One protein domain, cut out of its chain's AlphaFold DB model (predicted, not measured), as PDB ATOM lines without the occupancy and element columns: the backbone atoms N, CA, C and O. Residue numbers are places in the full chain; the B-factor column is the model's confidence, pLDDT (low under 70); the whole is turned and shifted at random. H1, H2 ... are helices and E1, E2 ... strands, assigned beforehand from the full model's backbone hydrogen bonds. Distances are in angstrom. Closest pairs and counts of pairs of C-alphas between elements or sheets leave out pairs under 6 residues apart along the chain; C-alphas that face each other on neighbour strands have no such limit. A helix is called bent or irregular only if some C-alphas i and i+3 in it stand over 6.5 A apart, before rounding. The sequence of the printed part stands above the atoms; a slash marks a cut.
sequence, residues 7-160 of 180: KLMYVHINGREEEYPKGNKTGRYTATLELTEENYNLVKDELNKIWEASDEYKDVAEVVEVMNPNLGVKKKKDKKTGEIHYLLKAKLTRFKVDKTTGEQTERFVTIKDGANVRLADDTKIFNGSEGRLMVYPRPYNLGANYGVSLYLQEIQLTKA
ATOM      1  N   LYS A   7      -2.057  48.681  42.993       97.38
ATOM      2  CA  LYS A   7      -0.987  48.506  42.004       97.38
ATOM      3  C   LYS A   7      -0.925  47.045  41.573       97.38
ATOM      4  O   LYS A   7      -0.823  46.142  42.394       97.38
ATOM      5  N   LEU A   8      -1.007  46.805  40.277       96.56
ATOM      6  CA  LEU A   8      -0.847  45.501  39.661       96.56
ATOM      7  C   LEU A   8       0.636  45.132  39.663       96.56
ATOM      8  O   LEU A   8       1.477  45.867  39.143       96.56
ATOM      9  N   MET A   9       0.930  43.977  40.244       94.19
ATOM     10  CA  MET A   9       2.263  43.421  40.420       94.19
ATOM     11  C   MET A   9       2.265  41.969  39.941       94.19
ATOM     12  O   MET A   9       1.281  41.247  40.105       94.19
ATOM     13  N   TYR A  10       3.378  41.523  39.361       91.19
ATOM     14  CA  TYR A  10       3.608  40.126  38.977       91.19
ATOM     15  C   TYR A  10       2.468  39.537  38.128       91.19
ATOM     16  O   TYR A  10       1.978  38.436  38.394       91.19
ATOM     17  N   VAL A  11       2.019  40.283  37.115       94.12
ATOM     18  CA  VAL A  11       0.925  39.856  36.234       94.12
ATOM     19  C   VAL A  11       1.447  38.891  35.168       94.12
ATOM     20  O   VAL A  11       2.224  39.266  34.287       94.12
ATOM     21  N   HIS A  12       0.981  37.647  35.239       94.06
ATOM     22  CA  HIS A  12       1.312  36.556  34.326       94.06
ATOM     23  C   HIS A  12       0.007  35.975  33.775       94.06
ATOM     24  O   HIS A  12      -0.650  35.170  34.432       94.06
ATOM     25  N   ILE A  13      -0.407  36.421  32.588       93.50
ATOM     26  CA  ILE A  13      -1.666  36.017  31.950       93.50
ATOM     27  C   ILE A  13      -1.468  35.786  30.446       93.50
ATOM     28  O   ILE A  13      -0.487  36.260  29.873       93.50
ATOM     29  N   ASN A  14      -2.417  35.082  29.822       90.75
ATOM     30  CA  ASN A  14      -2.612  35.000  28.366       90.75
ATOM     31  C   ASN A  14      -1.312  34.751  27.575       90.75
ATOM     32  O   ASN A  14      -0.864  35.580  26.790       90.75
ATOM     33  N   GLY A  15      -0.684  33.599  27.814       82.75
ATOM     34  CA  GLY A  15       0.571  33.202  27.169       82.75
ATOM     35  C   GLY A  15       1.826  33.442  28.012       82.75
ATOM     36  O   GLY A  15       2.865  32.850  27.717       82.75
ATOM     37  N   ARG A  16       1.739  34.221  29.102       83.06
ATOM     38  CA  ARG A  16       2.789  34.307  30.129       83.06
ATOM     39  C   ARG A  16       2.316  33.616  31.407       83.06
ATOM     40  O   ARG A  16       1.375  34.072  32.043       83.06
ATOM     41  N   GLU A  17       2.951  32.510  31.769       79.31
ATOM     42  CA  GLU A  17       2.612  31.748  32.977       79.31
ATOM     43  C   GLU A  17       3.470  32.179  34.163       79.31
ATOM     44  O   GLU A  17       4.591  32.653  33.985       79.31
ATOM     45  N   GLU A  18       2.944  32.000  35.374       82.50
ATOM     46  CA  GLU A  18       3.767  32.092  36.577       82.50
ATOM     47  C   GLU A  18       4.751  30.917  36.619       82.50
ATOM     48  O   GLU A  18       4.373  29.768  36.357       82.50
ATOM     49  N   GLU A  19       5.989  31.201  37.006       85.06
ATOM     50  CA  GLU A  19       7.052  30.219  37.177       85.06
ATOM     51  C   GLU A  19       7.431  30.099  38.657       85.06
ATOM     52  O   GLU A  19       7.426  31.071  39.411       85.06
ATOM     53  N   TYR A  20       7.761  28.884  39.085       79.31
ATOM     54  CA  TYR A  20       8.442  28.656  40.354       79.31
ATOM     55  C   TYR A  20       9.876  29.214  40.292       79.31
ATOM     56  O   TYR A  20      10.441  29.284  39.201       79.31
ATOM     57  N   PRO A  21      10.542  29.477  41.434       74.94
ATOM     58  CA  PRO A  21      11.907  30.028  41.467       74.94
ATOM     59  C   PRO A  21      12.967  29.239  40.678       74.94
ATOM     60  O   PRO A  21      14.015  29.770  40.333       74.94
ATOM     61  N   LYS A  22      12.709  27.959  40.382       78.00
ATOM     62  CA  LYS A  22      13.579  27.092  39.568       78.00
ATOM     63  C   LYS A  22      13.224  27.090  38.066       78.00
ATOM     64  O   LYS A  22      13.697  26.216  37.348       78.00
ATOM     65  N   GLY A  23      12.360  28.002  37.609       76.62
ATOM     66  CA  GLY A  23      11.926  28.154  36.209       76.62
ATOM     67  C   GLY A  23      10.807  27.205  35.759       76.62
ATOM     68  O   GLY A  23      10.397  27.217  34.601       76.62
ATOM     69  N   ASN A  24      10.290  26.353  36.650       84.50
ATOM     70  CA  ASN A  24       9.199  25.441  36.302       84.50
ATOM     71  C   ASN A  24       7.871  26.199  36.227       84.50
ATOM     72  O   ASN A  24       7.476  26.845  37.194       84.50
ATOM     73  N   LYS A  25       7.138  26.057  35.121       84.75
ATOM     74  CA  LYS A  25       5.813  26.667  34.961       84.75
ATOM     75  C   LYS A  25       4.802  26.088  35.950       84.75
ATOM     76  O   LYS A  25       4.735  24.878  36.162       84.75
ATOM     77  N   THR A  26       3.980  26.955  36.528       85.12
ATOM     78  CA  THR A  26       2.939  26.572  37.494       85.12
ATOM     79  C   THR A  26       1.650  26.066  36.836       85.12
ATOM     80  O   THR A  26       0.782  25.538  37.534       85.12
ATOM     81  N   GLY A  27       1.486  26.250  35.518       88.44
ATOM     82  CA  GLY A  27       0.232  25.973  34.806       88.44
ATOM     83  C   GLY A  27      -0.903  26.935  35.182       88.44
ATOM     84  O   GLY A  27      -2.086  26.616  35.006       88.44
ATOM     85  N   ARG A  28      -0.565  28.093  35.761       92.62
ATOM     86  CA  ARG A  28      -1.518  29.089  36.248       92.62
ATOM     87  C   ARG A  28      -1.207  30.462  35.677       92.62
ATOM     88  O   ARG A  28      -0.052  30.867  35.557       92.62
ATOM     89  N   TYR A  29      -2.282  31.184  35.405       95.38
ATOM     90  CA  TYR A  29      -2.267  32.627  35.281       95.38
ATOM     91  C   TYR A  29      -2.459  33.264  36.645       95.38
ATOM     92  O   TYR A  29      -3.249  32.768  37.452       95.38
ATOM     93  N   THR A  30      -1.737  34.346  36.906       96.12
ATOM     94  CA  THR A  30      -1.761  35.051  38.183       96.12
ATOM     95  C   THR A  30      -1.724  36.558  37.996       96.12
ATOM     96  O   THR A  30      -1.174  37.089  37.032       96.12
ATOM     97  N   ALA A  31      -2.335  37.251  38.948       96.75
ATOM     98  CA  ALA A  31      -2.178  38.681  39.124       96.75
ATOM     99  C   ALA A  31      -2.122  38.968  40.624       96.75
ATOM    100  O   ALA A  31      -2.975  38.488  41.381       96.75
ATOM    101  N   THR A  32      -1.121  39.738  41.040       97.31
ATOM    102  CA  THR A  32      -1.033  40.273  42.396       97.31
ATOM    103  C   THR A  32      -1.461  41.733  42.375       97.31
ATOM    104  O   THR A  32      -1.091  42.489  41.479       97.31
ATOM    105  N   LEU A  33      -2.252  42.134  43.357       98.00
ATOM    106  CA  LEU A  33      -2.637  43.513  43.586       98.00
ATOM    107  C   LEU A  33      -2.042  43.960  44.918       98.00
ATOM    108  O   LEU A  33      -2.352  43.389  45.959       98.00
ATOM    109  N   GLU A  34      -1.186  44.966  44.879       97.69
ATOM    110  CA  GLU A  34      -0.721  45.665  46.064       97.69
ATOM    111  C   GLU A  34      -1.762  46.713  46.469       97.69
ATOM    112  O   GLU A  34      -2.172  47.568  45.674       97.69
ATOM    113  N   LEU A  35      -2.212  46.609  47.712       97.75
ATOM    114  CA  LEU A  35      -3.232  47.438  48.331       97.75
ATOM    115  C   LEU A  35      -2.594  48.359  49.372       97.75
ATOM    116  O   LEU A  35      -1.553  48.069  49.952       97.75
ATOM    117  N   THR A  36      -3.277  49.459  49.663       97.19
ATOM    118  CA  THR A  36      -3.064  50.191  50.916       97.19
ATOM    119  C   THR A  36      -3.496  49.319  52.098       97.19
ATOM    120  O   THR A  36      -4.424  48.525  51.942       97.19
ATOM    121  N   GLU A  37      -2.951  49.549  53.292       97.19
ATOM    122  CA  GLU A  37      -3.371  48.842  54.513       97.19
ATOM    123  C   GLU A  37      -4.892  48.883  54.752       97.19
ATOM    124  O   GLU A  37      -5.499  47.854  55.044       97.19
ATOM    125  N   GLU A  38      -5.526  50.044  54.561       97.56
ATOM    126  CA  GLU A  38      -6.979  50.208  54.711       97.56
ATOM    127  C   GLU A  38      -7.753  49.250  53.791       97.56
ATOM    128  O   GLU A  38      -8.507  48.398  54.256       97.56
ATOM    129  N   ASN A  39      -7.508  49.330  52.478       97.69
ATOM    130  CA  ASN A  39      -8.119  48.432  51.496       97.69
ATOM    131  C   ASN A  39      -7.777  46.953  51.732       97.69
ATOM    132  O   ASN A  39      -8.615  46.094  51.470       97.69
ATOM    133  N   TYR A  40      -6.573  46.642  52.215       97.75
ATOM    134  CA  TYR A  40      -6.207  45.277  52.582       97.75
ATOM    135  C   TYR A  40      -7.097  44.745  53.704       97.75
ATOM    136  O   TYR A  40      -7.623  43.643  53.573       97.75
ATOM    137  N   ASN A  41      -7.298  45.523  54.769       97.12
ATOM    138  CA  ASN A  41      -8.147  45.115  55.888       97.12
ATOM    139  C   ASN A  41      -9.605  44.960  55.439       97.12
ATOM    140  O   ASN A  41     -10.220  43.944  55.745       97.12
ATOM    141  N   LEU A  42     -10.119  45.878  54.610       96.81
ATOM    142  CA  LEU A  42     -11.468  45.763  54.038       96.81
ATOM    143  C   LEU A  42     -11.659  44.459  53.251       96.81
ATOM    144  O   LEU A  42     -12.665  43.771  53.419       96.81
ATOM    145  N   VAL A  43     -10.689  44.101  52.407       97.69
ATOM    146  CA  VAL A  43     -10.763  42.859  51.632       97.69
ATOM    147  C   VAL A  43     -10.563  41.632  52.523       97.69
ATOM    148  O   VAL A  43     -11.279  40.649  52.351       97.69
ATOM    149  N   LYS A  44      -9.636  41.677  53.489       96.88
ATOM    150  CA  LYS A  44      -9.421  40.588  54.458       96.88
ATOM    151  C   LYS A  44     -10.714  40.290  55.223       96.88
ATOM    152  O   LYS A  44     -11.103  39.129  55.310       96.88
ATOM    153  N   ASP A  45     -11.413  41.321  55.688       96.75
ATOM    154  CA  ASP A  45     -12.679  41.188  56.413       96.75
ATOM    155  C   ASP A  45     -13.798  40.614  55.536       96.75
ATOM    156  O   ASP A  45     -14.566  39.765  55.986       96.75
ATOM    157  N   GLU A  46     -13.901  41.037  54.272       97.38
ATOM    158  CA  GLU A  46     -14.875  40.465  53.333       97.38
ATOM    159  C   GLU A  46     -14.598  38.976  53.071       97.38
ATOM    160  O   GLU A  46     -15.521  38.161  53.059       97.38
ATOM    161  N   LEU A  47     -13.327  38.601  52.912       97.81
ATOM    162  CA  LEU A  47     -12.923  37.216  52.676       97.81
ATOM    163  C   LEU A  47     -13.116  36.328  53.906       97.81
ATOM    164  O   LEU A  47     -13.538  35.184  53.746       97.81
ATOM    165  N   ASN A  48     -12.884  36.853  55.111       96.88
ATOM    166  CA  ASN A  48     -13.220  36.163  56.356       96.88
ATOM    167  C   ASN A  48     -14.722  35.887  56.453       96.88
ATOM    168  O   ASN A  48     -15.110  34.753  56.699       96.88
ATOM    169  N   LYS A  49     -15.574  36.872  56.147       97.06
ATOM    170  CA  LYS A  49     -17.033  36.665  56.133       97.06
ATOM    171  C   LYS A  49     -17.456  35.589  55.134       97.06
ATOM    172  O   LYS A  49     -18.352  34.804  55.420       97.06
ATOM    173  N   ILE A  50     -16.825  35.552  53.958       97.50
ATOM    174  CA  ILE A  50     -17.083  34.512  52.951       97.50
ATOM    175  C   ILE A  50     -16.646  33.134  53.457       97.50
ATOM    176  O   ILE A  50     -17.353  32.159  53.217       97.50
ATOM    177  N   TRP A  51     -15.496  33.053  54.129       97.44
ATOM    178  CA  TRP A  51     -14.998  31.822  54.736       97.44
ATOM    179  C   TRP A  51     -15.944  31.319  55.827       97.44
ATOM    180  O   TRP A  51     -16.468  30.221  55.709       97.44
ATOM    181  N   GLU A  52     -16.239  32.145  56.829       96.19
ATOM    182  CA  GLU A  52     -17.093  31.801  57.976       96.19
ATOM    183  C   GLU A  52     -18.522  31.405  57.570       96.19
ATOM    184  O   GLU A  52     -19.176  30.618  58.253       96.19
ATOM    185  N   ALA A  53     -19.018  31.933  56.447       97.00
ATOM    186  CA  ALA A  53     -20.330  31.591  55.908       97.00
ATOM    187  C   ALA A  53     -20.352  30.292  55.076       97.00
ATOM    188  O   ALA A  53     -21.430  29.884  54.635       97.00
ATOM    189  N   SER A  54     -19.202  29.664  54.815       97.44
ATOM    190  CA  SER A  54     -19.100  28.508  53.922       97.44
ATOM    191  C   SER A  54     -19.339  27.176  54.636       97.44
ATOM    192  O   SER A  54     -19.200  27.058  55.854       97.44
ATOM    193  N   ASP A  55     -19.704  26.145  53.870       96.81
ATOM    194  CA  ASP A  55     -19.830  24.788  54.416       96.81
ATOM    195  C   ASP A  55     -18.452  24.208  54.768       96.81
ATOM    196  O   ASP A  55     -18.303  23.555  55.793       96.81
ATOM    197  N   GLU A  56     -17.413  24.553  54.002       96.25
ATOM    198  CA  GLU A  56     -16.032  24.161  54.292       96.25
ATOM    199  C   GLU A  56     -15.536  24.681  55.648       96.25
ATOM    200  O   GLU A  56     -14.761  23.990  56.304       96.25
ATOM    201  N   TYR A  57     -15.970  25.867  56.092       95.25
ATOM    202  CA  TYR A  57     -15.658  26.347  57.440       95.25
ATOM    203  C   TYR A  57     -16.292  25.468  58.518       95.25
ATOM    204  O   TYR A  57     -15.619  25.139  59.495       95.25
ATOM    205  N   LYS A  58     -17.549  25.045  58.329       94.00
ATOM    206  CA  LYS A  58     -18.233  24.140  59.266       94.00
ATOM    207  C   LYS A  58     -17.478  22.819  59.377       94.00
ATOM    208  O   LYS A  58     -17.172  22.398  60.486       94.00
ATOM    209  N   ASP A  59     -17.084  22.245  58.240       92.44
ATOM    210  CA  ASP A  59     -16.322  20.993  58.194       92.44
ATOM    211  C   ASP A  59     -14.995  21.086  58.970       92.44
ATOM    212  O   ASP A  59     -14.580  20.126  59.615       92.44
ATOM    213  N   VAL A  60     -14.302  22.230  58.906       91.62
ATOM    214  CA  VAL A  60     -13.047  22.433  59.653       91.62
ATOM    215  C   VAL A  60     -13.332  22.641  61.140       91.62
ATOM    216  O   VAL A  60     -12.693  21.994  61.971       91.62
ATOM    217  N   ALA A  61     -14.291  23.506  61.476       91.12
ATOM    218  CA  ALA A  61     -14.621  23.876  62.852       91.12
ATOM    219  C   ALA A  61     -15.168  22.703  63.688       91.12
ATOM    220  O   ALA A  61     -15.053  22.717  64.912       91.12
ATOM    221  N   GLU A  62     -15.739  21.679  63.048       89.50
ATOM    222  CA  GLU A  62     -16.157  20.441  63.719       89.50
ATOM    223  C   GLU A  62     -14.979  19.561  64.168       89.50
ATOM    224  O   GLU A  62     -15.130  18.753  65.087       89.50
ATOM    225  N   VAL A  63     -13.809  19.694  63.534       86.44
ATOM    226  CA  VAL A  63     -12.660  18.795  63.739       86.44
ATOM    227  C   VAL A  63     -11.525  19.477  64.498       86.44
ATOM    228  O   VAL A  63     -10.865  18.836  65.319       86.44
ATOM    229  N   VAL A  64     -11.269  20.756  64.223       85.31
ATOM    230  CA  VAL A  64     -10.153  21.515  64.797       85.31
ATOM    231  C   VAL A  64     -10.557  22.949  65.117       85.31
ATOM    232  O   VAL A  64     -11.476  23.507  64.522       85.31
ATOM    233  N   GLU A  65      -9.810  23.577  66.024       85.50
ATOM    234  CA  GLU A  65      -9.855  25.027  66.180       85.50
ATOM    235  C   GLU A  65      -9.363  25.693  64.887       85.50
ATOM    236  O   GLU A  65      -8.269  25.404  64.389       85.50
ATOM    237  N   VAL A  66     -10.203  26.555  64.311       84.06
ATOM    238  CA  VAL A  66      -9.892  27.243  63.058       84.06
ATOM    239  C   VAL A  66      -8.878  28.342  63.347       84.06
ATOM    240  O   VAL A  66      -9.193  29.337  63.995       84.06
ATOM    241  N   MET A  67      -7.668  28.186  62.822       82.75
ATOM    242  CA  MET A  67      -6.576  29.140  62.967       82.75
ATOM    243  C   MET A  67      -6.121  29.624  61.591       82.75
ATOM    244  O   MET A  67      -5.777  28.824  60.726       82.75
ATOM    245  N   ASN A  68      -6.098  30.946  61.407       84.56
ATOM    246  CA  ASN A  68      -5.457  31.641  60.284       84.56
ATOM    247  C   ASN A  68      -5.739  31.021  58.895       84.56
ATOM    248  O   ASN A  68      -4.818  30.529  58.232       84.56
ATOM    249  N   PRO A  69      -7.000  31.040  58.415       92.75
ATOM    250  CA  PRO A  69      -7.331  30.539  57.083       92.75
ATOM    251  C   PRO A  69      -6.533  31.277  56.000       92.75
ATOM    252  O   PRO A  69      -6.282  32.480  56.081       92.75
ATOM    253  N   ASN A  70      -6.170  30.577  54.927       94.88
ATOM    254  CA  ASN A  70      -5.481  31.199  53.803       94.88
ATOM    255  C   ASN A  70      -6.480  31.947  52.916       94.88
ATOM    256  O   ASN A  70      -7.233  31.340  52.160       94.88
ATOM    257  N   LEU A  71      -6.466  33.275  52.980       95.25
ATOM    258  CA  LEU A  71      -7.431  34.125  52.276       95.25
ATOM    259  C   LEU A  71      -6.918  34.642  50.923       95.25
ATOM    260  O   LEU A  71      -7.560  35.470  50.287       95.25
ATOM    261  N   GLY A  72      -5.728  34.235  50.474       91.50
ATOM    262  CA  GLY A  72      -5.120  34.808  49.265       91.50
ATOM    263  C   GLY A  72      -4.689  36.278  49.402       91.50
ATOM    264  O   GLY A  72      -4.269  36.875  48.410       91.50
ATOM    265  N   VAL A  73      -4.744  36.842  50.611       95.12
ATOM    266  CA  VAL A  73      -4.119  38.117  50.983       95.12
ATOM    267  C   VAL A  73      -2.951  37.863  51.937       95.12
ATOM    268  O   VAL A  73      -3.026  36.968  52.775       95.12
ATOM    269  N   LYS A  74      -1.854  38.610  51.790       94.38
ATOM    270  CA  LYS A  74      -0.627  38.466  52.584       94.38
ATOM    271  C   LYS A  74       0.014  39.821  52.873       94.38
ATOM    272  O   LYS A  74      -0.065  40.730  52.050       94.38
ATOM    273  N   LYS A  75       0.714  39.923  54.003       94.12
ATOM    274  CA  LYS A  75       1.656  41.015  54.283       94.12
ATOM    275  C   LYS A  75       3.067  40.531  53.961       94.12
ATOM    276  O   LYS A  75       3.428  39.422  54.345       94.12
ATOM    277  N   LYS A  76       3.860  41.342  53.267       91.81
ATOM    278  CA  LYS A  76       5.274  41.062  52.996       91.81
ATOM    279  C   LYS A  76       6.110  42.287  53.328       91.81
ATOM    280  O   LYS A  76       5.760  43.384  52.917       91.81
ATOM    281  N   LYS A  77       7.203  42.106  54.064       91.12
ATOM    282  CA  LYS A  77       8.122  43.197  54.403       91.12
ATOM    283  C   LYS A  77       9.276  43.235  53.411       91.12
ATOM    284  O   LYS A  77       9.938  42.220  53.202       91.12
ATOM    285  N   ASP A  78       9.523  44.394  52.818       85.94
ATOM    286  CA  ASP A  78      10.705  44.621  51.997       85.94
ATOM    287  C   ASP A  78      11.955  44.570  52.888       85.94
ATOM    288  O   ASP A  78      12.054  45.248  53.913       85.94
ATOM    289  N   LYS A  79      12.924  43.734  52.509       83.31
ATOM    290  CA  LYS A  79      14.154  43.522  53.284       83.31
ATOM    291  C   LYS A  79      15.070  44.745  53.328       83.31
ATOM    292  O   LYS A  79      15.837  44.889  54.277       83.31
ATOM    293  N   LYS A  80      15.059  45.572  52.284       84.44
ATOM    294  CA  LYS A  80      15.960  46.716  52.115       84.44
ATOM    295  C   LYS A  80      15.384  47.972  52.751       84.44
ATOM    296  O   LYS A  80      16.121  48.705  53.402       84.44
ATOM    297  N   THR A  81      14.094  48.225  52.552       88.25
ATOM    298  CA  THR A  81      13.427  49.445  53.033       88.25
ATOM    299  C   THR A  81      12.720  49.234  54.368       88.25
ATOM    300  O   THR A  81      12.512  50.191  55.111       88.25
ATOM    301  N   GLY A  82      12.364  47.989  54.700       89.31
ATOM    302  CA  GLY A  82      11.542  47.658  55.859       89.31
ATOM    303  C   GLY A  82      10.052  47.960  55.674       89.31
ATOM    304  O   GLY A  82       9.293  47.761  56.623       89.31
ATOM    305  N   GLU A  83       9.641  48.428  54.492       90.56
ATOM    306  CA  GLU A  83       8.254  48.755  54.154       90.56
ATOM    307  C   GLU A  83       7.378  47.497  54.143       90.56
ATOM    308  O   GLU A  83       7.813  46.421  53.736       90.56
ATOM    309  N   ILE A  84       6.138  47.618  54.621       93.81
ATOM    310  CA  ILE A  84       5.163  46.525  54.605       93.81
ATOM    311  C   ILE A  84       4.278  46.685  53.370       93.81
ATOM    312  O   ILE A  84       3.526  47.649  53.253       93.81
ATOM    313  N   HIS A  85       4.323  45.693  52.491       93.81
ATOM    314  CA  HIS A  85       3.467  45.573  51.322       93.81
ATOM    315  C   HIS A  85       2.284  44.658  51.623       93.81
ATOM    316  O   HIS A  85       2.438  43.551  52.149       93.81
ATOM    317  N   TYR A  86       1.091  45.104  51.243       97.12
ATOM    318  CA  TYR A  86      -0.154  44.379  51.457       97.12
ATOM    319  C   TYR A  86      -0.634  43.823  50.120       97.12
ATOM    320  O   TYR A  86      -1.057  44.567  49.240       97.12
ATOM    321  N   LEU A  87      -0.531  42.512  49.936       97.44
ATOM    322  CA  LEU A  87      -0.663  41.862  48.636       97.44
ATOM    323  C   LEU A  87      -1.906  40.976  48.596       97.44
ATOM    324  O   LEU A  87      -2.116  40.161  49.487       97.44
ATOM    325  N   LEU A  88      -2.686  41.072  47.526       97.88
ATOM    326  CA  LEU A  88      -3.766  40.149  47.186       97.88
ATOM    327  C   LEU A  88      -3.386  39.382  45.925       97.88
ATOM    328  O   LEU A  88      -3.142  39.996  44.891       97.88
ATOM    329  N   LYS A  89      -3.361  38.050  45.976       97.12
ATOM    330  CA  LYS A  89      -3.006  37.207  44.827       97.12
ATOM    331  C   LYS A  89      -4.215  36.432  44.320       97.12
ATOM    332  O   LYS A  89      -4.783  35.605  45.031       97.12
ATOM    333  N   ALA A  90      -4.554  36.640  43.052       97.62
ATOM    334  CA  ALA A  90      -5.577  35.880  42.345       97.62
ATOM    335  C   ALA A  90      -4.949  34.969  41.287       97.62
ATOM    336  O   ALA A  90      -3.906  35.288  40.712       97.62
ATOM    337  N   LYS A  91      -5.584  33.822  41.027       96.19
ATOM    338  CA  LYS A  91      -5.063  32.805  40.105       96.19
ATOM    339  C   LYS A  91      -6.145  32.181  39.235       96.19
ATOM    340  O   LYS A  91      -7.288  32.050  39.651       96.19
ATOM    341  N   LEU A  92      -5.772  31.724  38.051       95.38
ATOM    342  CA  LEU A  92      -6.622  30.960  37.146       95.38
ATOM    343  C   LEU A  92      -5.815  29.783  36.601       95.38
ATOM    344  O   LEU A  92      -4.745  29.972  36.032       95.38
ATOM    345  N   THR A  93      -6.314  28.557  36.761       93.06
ATOM    346  CA  THR A  93      -5.713  27.394  36.092       93.06
ATOM    347  C   THR A  93      -5.826  27.574  34.581       93.06
ATOM    348  O   THR A  93      -6.934  27.786  34.083       93.06
ATOM    349  N   ARG A  94      -4.697  27.480  33.871       89.62
ATOM    350  CA  ARG A  94      -4.605  27.781  32.436       89.62
ATOM    351  C   ARG A  94      -5.478  26.857  31.596       89.62
ATOM    352  O   ARG A  94      -6.207  27.330  30.737       89.62
ATOM    353  N   PHE A  95      -5.459  25.558  31.873       90.69
ATOM    354  CA  PHE A  95      -6.228  24.581  31.109       90.69
ATOM    355  C   PHE A  95      -7.446  24.088  31.886       90.69
ATOM    356  O   PHE A  95      -7.365  23.730  33.064       90.69
ATOM    357  N   LYS A  96      -8.596  24.051  31.210       89.75
ATOM    358  CA  LYS A  96      -9.759  23.273  31.637       89.75
ATOM    359  C   LYS A  96      -9.694  21.924  30.939       89.75
ATOM    360  O   LYS A  96      -9.640  21.893  29.718       89.75
ATOM    361  N   VAL A  97      -9.756  20.847  31.709       90.38
ATOM    362  CA  VAL A  97      -9.944  19.504  31.158       90.38
ATOM    363  C   VAL A  97     -11.442  19.229  31.090       90.38
ATOM    364  O   VAL A  97     -12.138  19.348  32.106       90.38
ATOM    365  N   ASP A  98     -11.943  18.902  29.906       88.00
ATOM    366  CA  ASP A  98     -13.271  18.329  29.745       88.00
ATOM    367  C   ASP A  98     -13.281  16.924  30.363       88.00
ATOM    368  O   ASP A  98     -12.459  16.072  30.031       88.00
ATOM    369  N   LYS A  99     -14.186  16.682  31.315       86.75
ATOM    370  CA  LYS A  99     -14.222  15.413  32.057       86.75
ATOM    371  C   LYS A  99     -14.732  14.240  31.217       86.75
ATOM    372  O   LYS A  99     -14.515  13.097  31.604       86.75
ATOM    373  N   THR A 100     -15.437  14.517  30.128       89.06
ATOM    374  CA  THR A 100     -16.060  13.522  29.259       89.06
ATOM    375  C   THR A 100     -15.141  13.164  28.100       89.06
ATOM    376  O   THR A 100     -14.980  11.984  27.804       89.06
ATOM    377  N   THR A 101     -14.525  14.157  27.458       90.25
ATOM    378  CA  THR A 101     -13.661  13.935  26.285       90.25
ATOM    379  C   THR A 101     -12.174  13.872  26.629       90.25
ATOM    380  O   THR A 101     -11.385  13.364  25.838       90.25
ATOM    381  N   GLY A 102     -11.770  14.384  27.797       89.94
ATOM    382  CA  GLY A 102     -10.363  14.551  28.171       89.94
ATOM    383  C   GLY A 102      -9.664  15.714  27.458       89.94
ATOM    384  O   GLY A 102      -8.473  15.936  27.680       89.94
ATOM    385  N   GLU A 103     -10.379  16.466  26.617       92.25
ATOM    386  CA  GLU A 103      -9.823  17.577  25.850       92.25
ATOM    387  C   GLU A 103      -9.431  18.744  26.764       92.25
ATOM    388  O   GLU A 103     -10.134  19.083  27.719       92.25
ATOM    389  N   GLN A 104      -8.288  19.367  26.467       92.06
ATOM    390  CA  GLN A 104      -7.815  20.543  27.186       92.06
ATOM    391  C   GLN A 104      -8.155  21.812  26.416       92.06
ATOM    392  O   GLN A 104      -7.652  22.038  25.321       92.06
ATOM    393  N   THR A 105      -8.949  22.683  27.032       91.12
ATOM    394  CA  THR A 105      -9.221  24.024  26.509       91.12
ATOM    395  C   THR A 105      -8.459  25.054  27.327       91.12
ATOM    396  O   THR A 105      -8.598  25.119  28.556       91.12
ATOM    397  N   GLU A 106      -7.661  25.874  26.652       90.38
ATOM    398  CA  GLU A 106      -6.992  27.007  27.279       90.38
ATOM    399  C   GLU A 106      -8.008  28.080  27.692       90.38
ATOM    400  O   GLU A 106      -8.910  28.449  26.941       90.38
ATOM    401  N   ARG A 107      -7.874  28.566  28.923       91.62
ATOM    402  CA  ARG A 107      -8.628  29.700  29.456       91.62
ATOM    403  C   ARG A 107      -7.851  30.982  29.220       91.62
ATOM    404  O   ARG A 107      -6.632  30.951  29.169       91.62
ATOM    405  N   PHE A 108      -8.556  32.106  29.195       92.69
ATOM    406  CA  PHE A 108      -7.964  33.438  29.091       92.69
ATOM    407  C   PHE A 108      -8.533  34.353  30.173       92.69
ATOM    408  O   PHE A 108      -9.681  34.191  30.598       92.69
ATOM    409  N   VAL A 109      -7.722  35.305  30.623       95.38
ATOM    410  CA  VAL A 109      -8.137  36.376  31.531       95.38
ATOM    411  C   VAL A 109      -8.572  37.563  30.682       95.38
ATOM    412  O   VAL A 109      -7.802  38.045  29.853       95.38
ATOM    413  N   THR A 110      -9.800  38.042  30.887       96.62
ATOM    414  CA  THR A 110     -10.283  39.238  30.181       96.62
ATOM    415  C   THR A 110      -9.584  40.475  30.735       96.62
ATOM    416  O   THR A 110      -9.434  40.613  31.950       96.62
ATOM    417  N   ILE A 111      -9.178  41.384  29.850       97.00
ATOM    418  CA  ILE A 111      -8.559  42.657  30.219       97.00
ATOM    419  C   ILE A 111      -9.477  43.779  29.737       97.00
ATOM    420  O   ILE A 111      -9.904  43.781  28.582       97.00
ATOM    421  N   LYS A 112      -9.794  44.728  30.617       96.56
ATOM    422  CA  LYS A 112     -10.565  45.930  30.286       96.56
ATOM    423  C   LYS A 112      -9.814  47.190  30.675       96.56
ATOM    424  O   LYS A 112      -9.007  47.162  31.599       96.56
ATOM    425  N   ASP A 113     -10.103  48.294  30.005       93.88
ATOM    426  CA  ASP A 113      -9.613  49.613  30.396       93.88
ATOM    427  C   ASP A 113     -10.465  50.258  31.512       93.88
ATOM    428  O   ASP A 113     -11.440  49.690  32.023       93.88
ATOM    429  N   GLY A 114     -10.107  51.487  31.894       88.44
ATOM    430  CA  GLY A 114     -10.846  52.274  32.884       88.44
ATOM    431  C   GLY A 114     -12.281  52.640  32.477       88.44
ATOM    432  O   GLY A 114     -13.078  52.974  33.352       88.44
ATOM    433  N   ALA A 115     -12.628  52.541  31.191       91.19
ATOM    434  CA  ALA A 115     -13.971  52.758  30.652       91.19
ATOM    435  C   ALA A 115     -14.766  51.445  30.478       91.19
ATOM    436  O   ALA A 115     -15.880  51.469  29.957       91.19
ATOM    437  N   ASN A 116     -14.232  50.311  30.954       91.00
ATOM    438  CA  ASN A 116     -14.783  48.962  30.783       91.00
ATOM    439  C   ASN A 116     -14.835  48.471  29.324       91.00
ATOM    440  O   ASN A 116     -15.603  47.560  29.006       91.00
ATOM    441  N   VAL A 117     -14.001  49.021  28.445       94.62
ATOM    442  CA  VAL A 117     -13.826  48.513  27.082       94.62
ATOM    443  C   VAL A 117     -12.805  47.379  27.106       94.62
ATOM    444  O   VAL A 117     -11.757  47.487  27.745       94.62
ATOM    445  N   ARG A 118     -13.112  46.263  26.431       95.88
ATOM    446  CA  ARG A 118     -12.201  45.115  26.331       95.88
ATOM    447  C   ARG A 118     -10.946  45.500  25.546       95.88
ATOM    448  O   ARG A 118     -11.045  46.000  24.428       95.88
ATOM    449  N   LEU A 119      -9.789  45.220  26.132       93.44
ATOM    450  CA  LEU A 119      -8.479  45.336  25.498       93.44
ATOM    451  C   LEU A 119      -8.098  44.017  24.811       93.44
ATOM    452  O   LEU A 119      -8.733  42.984  25.028       93.44
ATOM    453  N   ALA A 120      -7.061  44.057  23.972       93.06
ATOM    454  CA  ALA A 120      -6.537  42.861  23.321       93.06
ATOM    455  C   ALA A 120      -6.021  41.854  24.364       93.06
ATOM    456  O   ALA A 120      -5.439  42.248  25.379       93.06
ATOM    457  N   ASP A 121      -6.218  40.557  24.123       89.31
ATOM    458  CA  ASP A 121      -5.879  39.514  25.099       89.31
ATOM    459  C   ASP A 121      -4.360  39.425  25.364       89.31
ATOM    460  O   ASP A 121      -3.953  38.977  26.433       89.31
ATOM    461  N   ASP A 122      -3.523  39.912  24.442       88.25
ATOM    462  CA  ASP A 122      -2.061  39.998  24.553       88.25
ATOM    463  C   ASP A 122      -1.556  41.309  25.195       88.25
ATOM    464  O   ASP A 122      -0.347  41.568  25.232       88.25
ATOM    465  N   THR A 123      -2.461  42.139  25.731       90.25
ATOM    466  CA  THR A 123      -2.105  43.396  26.403       90.25
ATOM    467  C   THR A 123      -1.146  43.133  27.564       90.25
ATOM    468  O   THR A 123      -1.487  42.485  28.555       90.25
ATOM    469  N   LYS A 124       0.063  43.698  27.473       88.56
ATOM    470  CA  LYS A 124       1.064  43.616  28.542       88.56
ATOM    471  C   LYS A 124       0.706  44.565  29.682       88.56
ATOM    472  O   LYS A 124       0.537  45.762  29.470       88.56
ATOM    473  N   ILE A 125       0.668  44.032  30.899       91.44
ATOM    474  CA  ILE A 125       0.459  44.801  32.127       91.44
ATOM    475  C   ILE A 125       1.780  44.837  32.891       91.44
ATOM    476  O   ILE A 125       2.240  43.816  33.400       91.44
ATOM    477  N   PHE A 126       2.412  46.008  32.938       90.62
ATOM    478  CA  PHE A 126       3.673  46.200  33.653       90.62
ATOM    479  C   PHE A 126       3.441  46.361  35.157       90.62
ATOM    480  O   PHE A 126       2.412  46.910  35.568       90.62
ATOM    481  N   ASN A 127       4.418  45.932  35.963       92.44
ATOM    482  CA  ASN A 127       4.424  46.187  37.404       92.44
ATOM    483  C   ASN A 127       4.254  47.686  37.684       92.44
ATOM    484  O   ASN A 127       4.808  48.527  36.976       92.44
ATOM    485  N   GLY A 128       3.463  48.011  38.705       92.44
ATOM    486  CA  GLY A 128       3.144  49.391  39.073       92.44
ATOM    487  C   GLY A 128       1.996  50.013  38.271       92.44
ATOM    488  O   GLY A 128       1.603  51.139  38.570       92.44
ATOM    489  N   SER A 129       1.424  49.304  37.289       95.19
ATOM    490  CA  SER A 129       0.158  49.723  36.670       95.19
ATOM    491  C   SER A 129      -0.948  49.772  37.725       95.19
ATOM    492  O   SER A 129      -0.937  48.974  38.652       95.19
ATOM    493  N   GLU A 130      -1.931  50.657  37.605       96.62
ATOM    494  CA  GLU A 130      -3.037  50.737  38.569       96.62
ATOM    495  C   GLU A 130      -4.286  50.062  38.004       96.62
ATOM    496  O   GLU A 130      -4.657  50.276  36.842       96.62
ATOM    497  N   GLY A 131      -4.983  49.292  38.834       97.25
ATOM    498  CA  GLY A 131      -6.186  48.597  38.402       97.25
ATOM    499  C   GLY A 131      -6.967  47.918  39.514       97.25
ATOM    500  O   GLY A 131      -6.759  48.168  40.702       97.25
ATOM    501  N   ARG A 132      -7.903  47.066  39.097       97.88
ATOM    502  CA  ARG A 132      -8.721  46.203  39.955       97.88
ATOM    503  C   ARG A 132      -8.709  44.787  39.414       97.88
ATOM    504  O   ARG A 132      -8.601  44.582  38.204       97.88
ATOM    505  N   LEU A 133      -8.888  43.823  40.304       98.25
ATOM    506  CA  LEU A 133      -9.116  42.435  39.938       98.25
ATOM    507  C   LEU A 133     -10.594  42.107  40.147       98.25
ATOM    508  O   LEU A 133     -11.172  42.402  41.193       98.25
ATOM    509  N   MET A 134     -11.206  41.467  39.158       98.06
ATOM    510  CA  MET A 134     -12.454  40.749  39.364       98.06
ATOM    511  C   MET A 134     -12.104  39.311  39.705       98.06
ATOM    512  O   MET A 134     -11.459  38.608  38.917       98.06
ATOM    513  N   VAL A 135     -12.511  38.883  40.895       97.94
ATOM    514  CA  VAL A 135     -12.185  37.556  41.406       97.94
ATOM    515  C   VAL A 135     -13.433  36.834  41.880       97.94
ATOM    516  O   VAL A 135     -14.359  37.432  42.433       97.94
ATOM    517  N   TYR A 136     -13.438  35.522  41.692       97.44
ATOM    518  CA  TYR A 136     -14.412  34.628  42.287       97.44
ATOM    519  C   TYR A 136     -13.782  33.962  43.520       97.44
ATOM    520  O   TYR A 136     -12.910  33.099  43.361       97.44
ATOM    521  N   PRO A 137     -14.147  34.381  44.744       97.31
ATOM    522  CA  PRO A 137     -13.680  33.732  45.959       97.31
ATOM    523  C   PRO A 137     -14.328  32.353  46.069       97.31
ATOM    524  O   PRO A 137     -15.537  32.202  45.900       97.31
ATOM    525  N   ARG A 138     -13.515  31.335  46.329       97.06
ATOM    526  CA  ARG A 138     -13.979  29.964  46.507       97.06
ATOM    527  C   ARG A 138     -13.360  29.383  47.775       97.06
ATOM    528  O   ARG A 138     -12.150  29.123  47.768       97.06
ATOM    529  N   PRO A 139     -14.166  29.185  48.825       97.50
ATOM    530  CA  PRO A 139     -13.765  28.427  49.996       97.50
ATOM    531  C   PRO A 139     -13.241  27.036  49.624       97.50
ATOM    532  O   PRO A 139     -13.629  26.457  48.603       97.50
ATOM    533  N   TYR A 140     -12.296  26.531  50.406       96.19
ATOM    534  CA  TYR A 140     -11.753  25.193  50.251       96.19
ATOM    535  C   TYR A 140     -11.299  24.632  51.597       96.19
ATOM    536  O   TYR A 140     -10.804  25.359  52.457       96.19
ATOM    537  N   ASN A 141     -11.378  23.311  51.713       94.38
ATOM    538  CA  ASN A 141     -10.780  22.533  52.787       94.38
ATOM    539  C   ASN A 141      -9.937  21.409  52.159       94.38
ATOM    540  O   ASN A 141     -10.457  20.574  51.419       94.38
ATOM    541  N   LEU A 142      -8.625  21.421  52.408       91.19
ATOM    542  CA  LEU A 142      -7.674  20.387  51.983       91.19
ATOM    543  C   LEU A 142      -6.953  19.778  53.200       91.19
ATOM    544  O   LEU A 142      -5.758  19.482  53.142       91.19
ATOM    545  N   GLY A 143      -7.663  19.619  54.322       84.88
ATOM    546  CA  GLY A 143      -7.108  19.126  55.580       84.88
ATOM    547  C   GLY A 143      -6.355  20.231  56.314       84.88
ATOM    548  O   GLY A 143      -6.958  21.202  56.750       84.88
ATOM    549  N   ALA A 144      -5.030  20.121  56.419       84.38
ATOM    550  CA  ALA A 144      -4.201  21.110  57.123       84.38
ATOM    551  C   ALA A 144      -4.105  22.480  56.416       84.38
ATOM    552  O   ALA A 144      -3.516  23.410  56.956       84.38
ATOM    553  N   ASN A 145      -4.642  22.612  55.199       90.31
ATOM    554  CA  ASN A 145      -4.697  23.872  54.464       90.31
ATOM    555  C   ASN A 145      -6.141  24.149  54.046       90.31
ATOM    556  O   ASN A 145      -6.721  23.409  53.249       90.31
ATOM    557  N   TYR A 146      -6.697  25.232  54.564       94.88
ATOM    558  CA  TYR A 146      -8.064  25.667  54.322       94.88
ATOM    559  C   TYR A 146      -8.120  27.188  54.193       94.88
ATOM    560  O   TYR A 146      -7.176  27.897  54.554       94.88
ATOM    561  N   GLY A 147      -9.221  27.693  53.647       96.62
ATOM    562  CA  GLY A 147      -9.457  29.121  53.482       96.62
ATOM    563  C   GLY A 147     -10.166  29.427  52.173       96.62
ATOM    564  O   GLY A 147     -11.026  28.673  51.728       96.62
ATOM    565  N   VAL A 148      -9.807  30.536  51.530       97.75
ATOM    566  CA  VAL A 148     -10.473  31.054  50.333       97.75
ATOM    567  C   VAL A 148      -9.468  31.240  49.204       97.75
ATOM    568  O   VAL A 148      -8.540  32.043  49.270       97.75
ATOM    569  N   SER A 149      -9.678  30.521  48.103       96.06
ATOM    570  CA  SER A 149      -8.910  30.707  46.874       96.06
ATOM    571  C   SER A 149      -9.574  31.758  45.990       96.06
ATOM    572  O   SER A 149     -10.749  31.638  45.651       96.06
ATOM    573  N   LEU A 150      -8.803  32.742  45.528       97.94
ATOM    574  CA  LEU A 150      -9.288  33.800  44.641       97.94
ATOM    575  C   LEU A 150      -9.082  33.415  43.173       97.94
ATOM    576  O   LEU A 150      -7.955  33.410  42.670       97.94
ATOM    577  N   TYR A 151     -10.170  33.075  42.481       96.94
ATOM    578  CA  TYR A 151     -10.136  32.738  41.060       96.94
ATOM    579  C   TYR A 151     -10.159  34.014  40.223       96.94
ATOM    580  O   TYR A 151     -11.144  34.745  40.246       96.94
ATOM    581  N   LEU A 152      -9.090  34.281  39.477       97.62
ATOM    582  CA  LEU A 152      -8.989  35.449  38.605       97.62
ATOM    583  C   LEU A 152      -9.956  35.311  37.421       97.62
ATOM    584  O   LEU A 152      -9.892  34.326  36.686       97.62
ATOM    585  N   GLN A 153     -10.840  36.294  37.244       96.12
ATOM    586  CA  GLN A 153     -11.798  36.340  36.133       96.12
ATOM    587  C   GLN A 153     -11.427  37.425  35.120       96.12
ATOM    588  O   GLN A 153     -11.393  37.175  33.916       96.12
ATOM    589  N   GLU A 154     -11.127  38.624  35.615       97.44
ATOM    590  CA  GLU A 154     -10.874  39.800  34.785       97.44
ATOM    591  C   GLU A 154      -9.926  40.774  35.491       97.44
ATOM    592  O   GLU A 154      -9.871  40.830  36.723       97.44
ATOM    593  N   ILE A 155      -9.195  41.554  34.697       98.12
ATOM    594  CA  ILE A 155      -8.386  42.680  35.159       98.12
ATOM    595  C   ILE A 155      -8.929  43.963  34.538       98.12
ATOM    596  O   ILE A 155      -9.013  44.080  33.316       98.12
ATOM    597  N   GLN A 156      -9.247  44.944  35.381       97.81
ATOM    598  CA  GLN A 156      -9.543  46.304  34.943       97.81
ATOM    599  C   GLN A 156      -8.288  47.166  35.100       97.81
ATOM    600  O   GLN A 156      -7.892  47.496  36.218       97.81
ATOM    601  N   LEU A 157      -7.673  47.545  33.984       96.25
ATOM    602  CA  LEU A 157      -6.510  48.419  33.915       96.25
ATOM    603  C   LEU A 157      -6.964  49.881  33.890       96.25
ATOM    604  O   LEU A 157      -7.429  50.389  32.872       96.25
ATOM    605  N   THR A 158      -6.826  50.575  35.017       93.88
ATOM    606  CA  THR A 158      -7.219  51.989  35.119       93.88
ATOM    607  C   THR A 158      -6.110  52.948  34.703       93.88
ATOM    608  O   THR A 158      -6.403  54.061  34.276       93.88
ATOM    609  N   LYS A 159      -4.845  52.526  34.812       92.50
ATOM    610  CA  LYS A 159      -3.679  53.297  34.377       92.50
ATOM    611  C   LYS A 159      -2.520  52.355  34.081       92.50
ATOM    612  O   LYS A 159      -2.118  51.583  34.947       92.50
ATOM    613  N   ALA A 160      -1.973  52.429  32.874       88.06
ATOM    614  CA  ALA A 160      -0.785  51.668  32.509       88.06
ATOM    615  C   ALA A 160       0.476  52.341  33.069       88.06
ATOM    616  O   ALA A 160       0.653  53.552  32.920       88.06
TER     617      ALA A 160
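What this domain is: This is residues 7 to 160 of the 180 residues of an uncharacterized protein of Megasphaera sp. ASD88 (UniProt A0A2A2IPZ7). One twisted sheet of seven strands is folded back on itself: the leaf E3, E4, E2, E1 faces the leaf E9, E7, with the long bent strand E8 as the hinge. H1 packs slantwise over E4 and E9, H2 covers the far end of the E8 and E9 hairpin, and the small E5 and E6 hairpin carries E4 onward, while loop residues 78 to 83 stick out. The printed part has 154 residues, with nine named strands and two named helices in the chain order E1, E2, H1, H2, E3 to E9, and its class is mixed, helices and strands. The large sheet runs E3, E4, E2, E1, E8, E9, E7 and is mixed; E5 and E6 form an antiparallel sheet of two. The whole is compact, with a radius of gyration of the C-alphas of 16.8 A and spans of 51 by 47 by 36 A.

How they stand to each other: Begin at E4, residues 84 to 93, and E2, residues 28 to 35, antiparallel neighbours with N 33 and O 88 at 2.8 A. E3, residues 73 to 77, is an edge strand and forms a hairpin with E4, N 74 and O 87 at 2.8 A. E1, residues 7 to 12, forms a hairpin with E2, N 9 and O 32 at 2.8 A. E8, residues 129 to 141, is the antiparallel neighbour of E1, with N 8 and O 129 at 2.7 A, and bends by 56 degrees at residue 132. E9, residues 146 to 159, forms a hairpin with E8, N 136 and O 151 at 2.8 A, and bends by 64 degrees at residue 153. E7, residues 110 to 113, is the other edge strand, parallel to E9, with N 155 and O 110 at 2.9 A. Look across the fold: the closest C-alphas of E4 and E9, those of Ala 90 and Leu 150, are 4.8 A apart. H1, residues 37 to 52, is on the sheet at a height of 8.9 A, over E4 and E9; its closest C-alphas to E4 are Tyr 40 and Tyr 86, 6.2 A apart. H2, residues 55 to 61, is on the same face, over E8, with Glu 56 and Asn 141 as the closest C-alphas, 5.7 A apart. E2, H1, H2 and E3 make a split strand-helix-strand unit, two strands running the same way with E4 between them, and its crossover is right-handed. E5, residues 95 to 97, and E6, residues 104 to 106, form a hairpin with N 96 and O 105 at 2.9 A. In H1 and H2 every O i to N i+4 pair is within hydrogen-bond range.

Where its parts are: Find C-alpha 7 at (-0.987, 48.506, 42.004), where E1 begins. H1 runs 22.2 A from C-alpha 37 at (-3.371, 48.842, 54.513). E4 is 28.8 A long, E8 33.4 A, and E9 34.4 A, ending at C-alpha 159, (-3.679, 53.297, 34.377).

The domain as a whole: The C-alphas farthest apart, those of Thr 81 and Thr 100, are 52.2 A apart. The printed part has no cut; the long links are E1 to E2, H2 to E3 and E7 to E8. The mean pLDDT of the printed part is 92.6, and no printed residue is under 70.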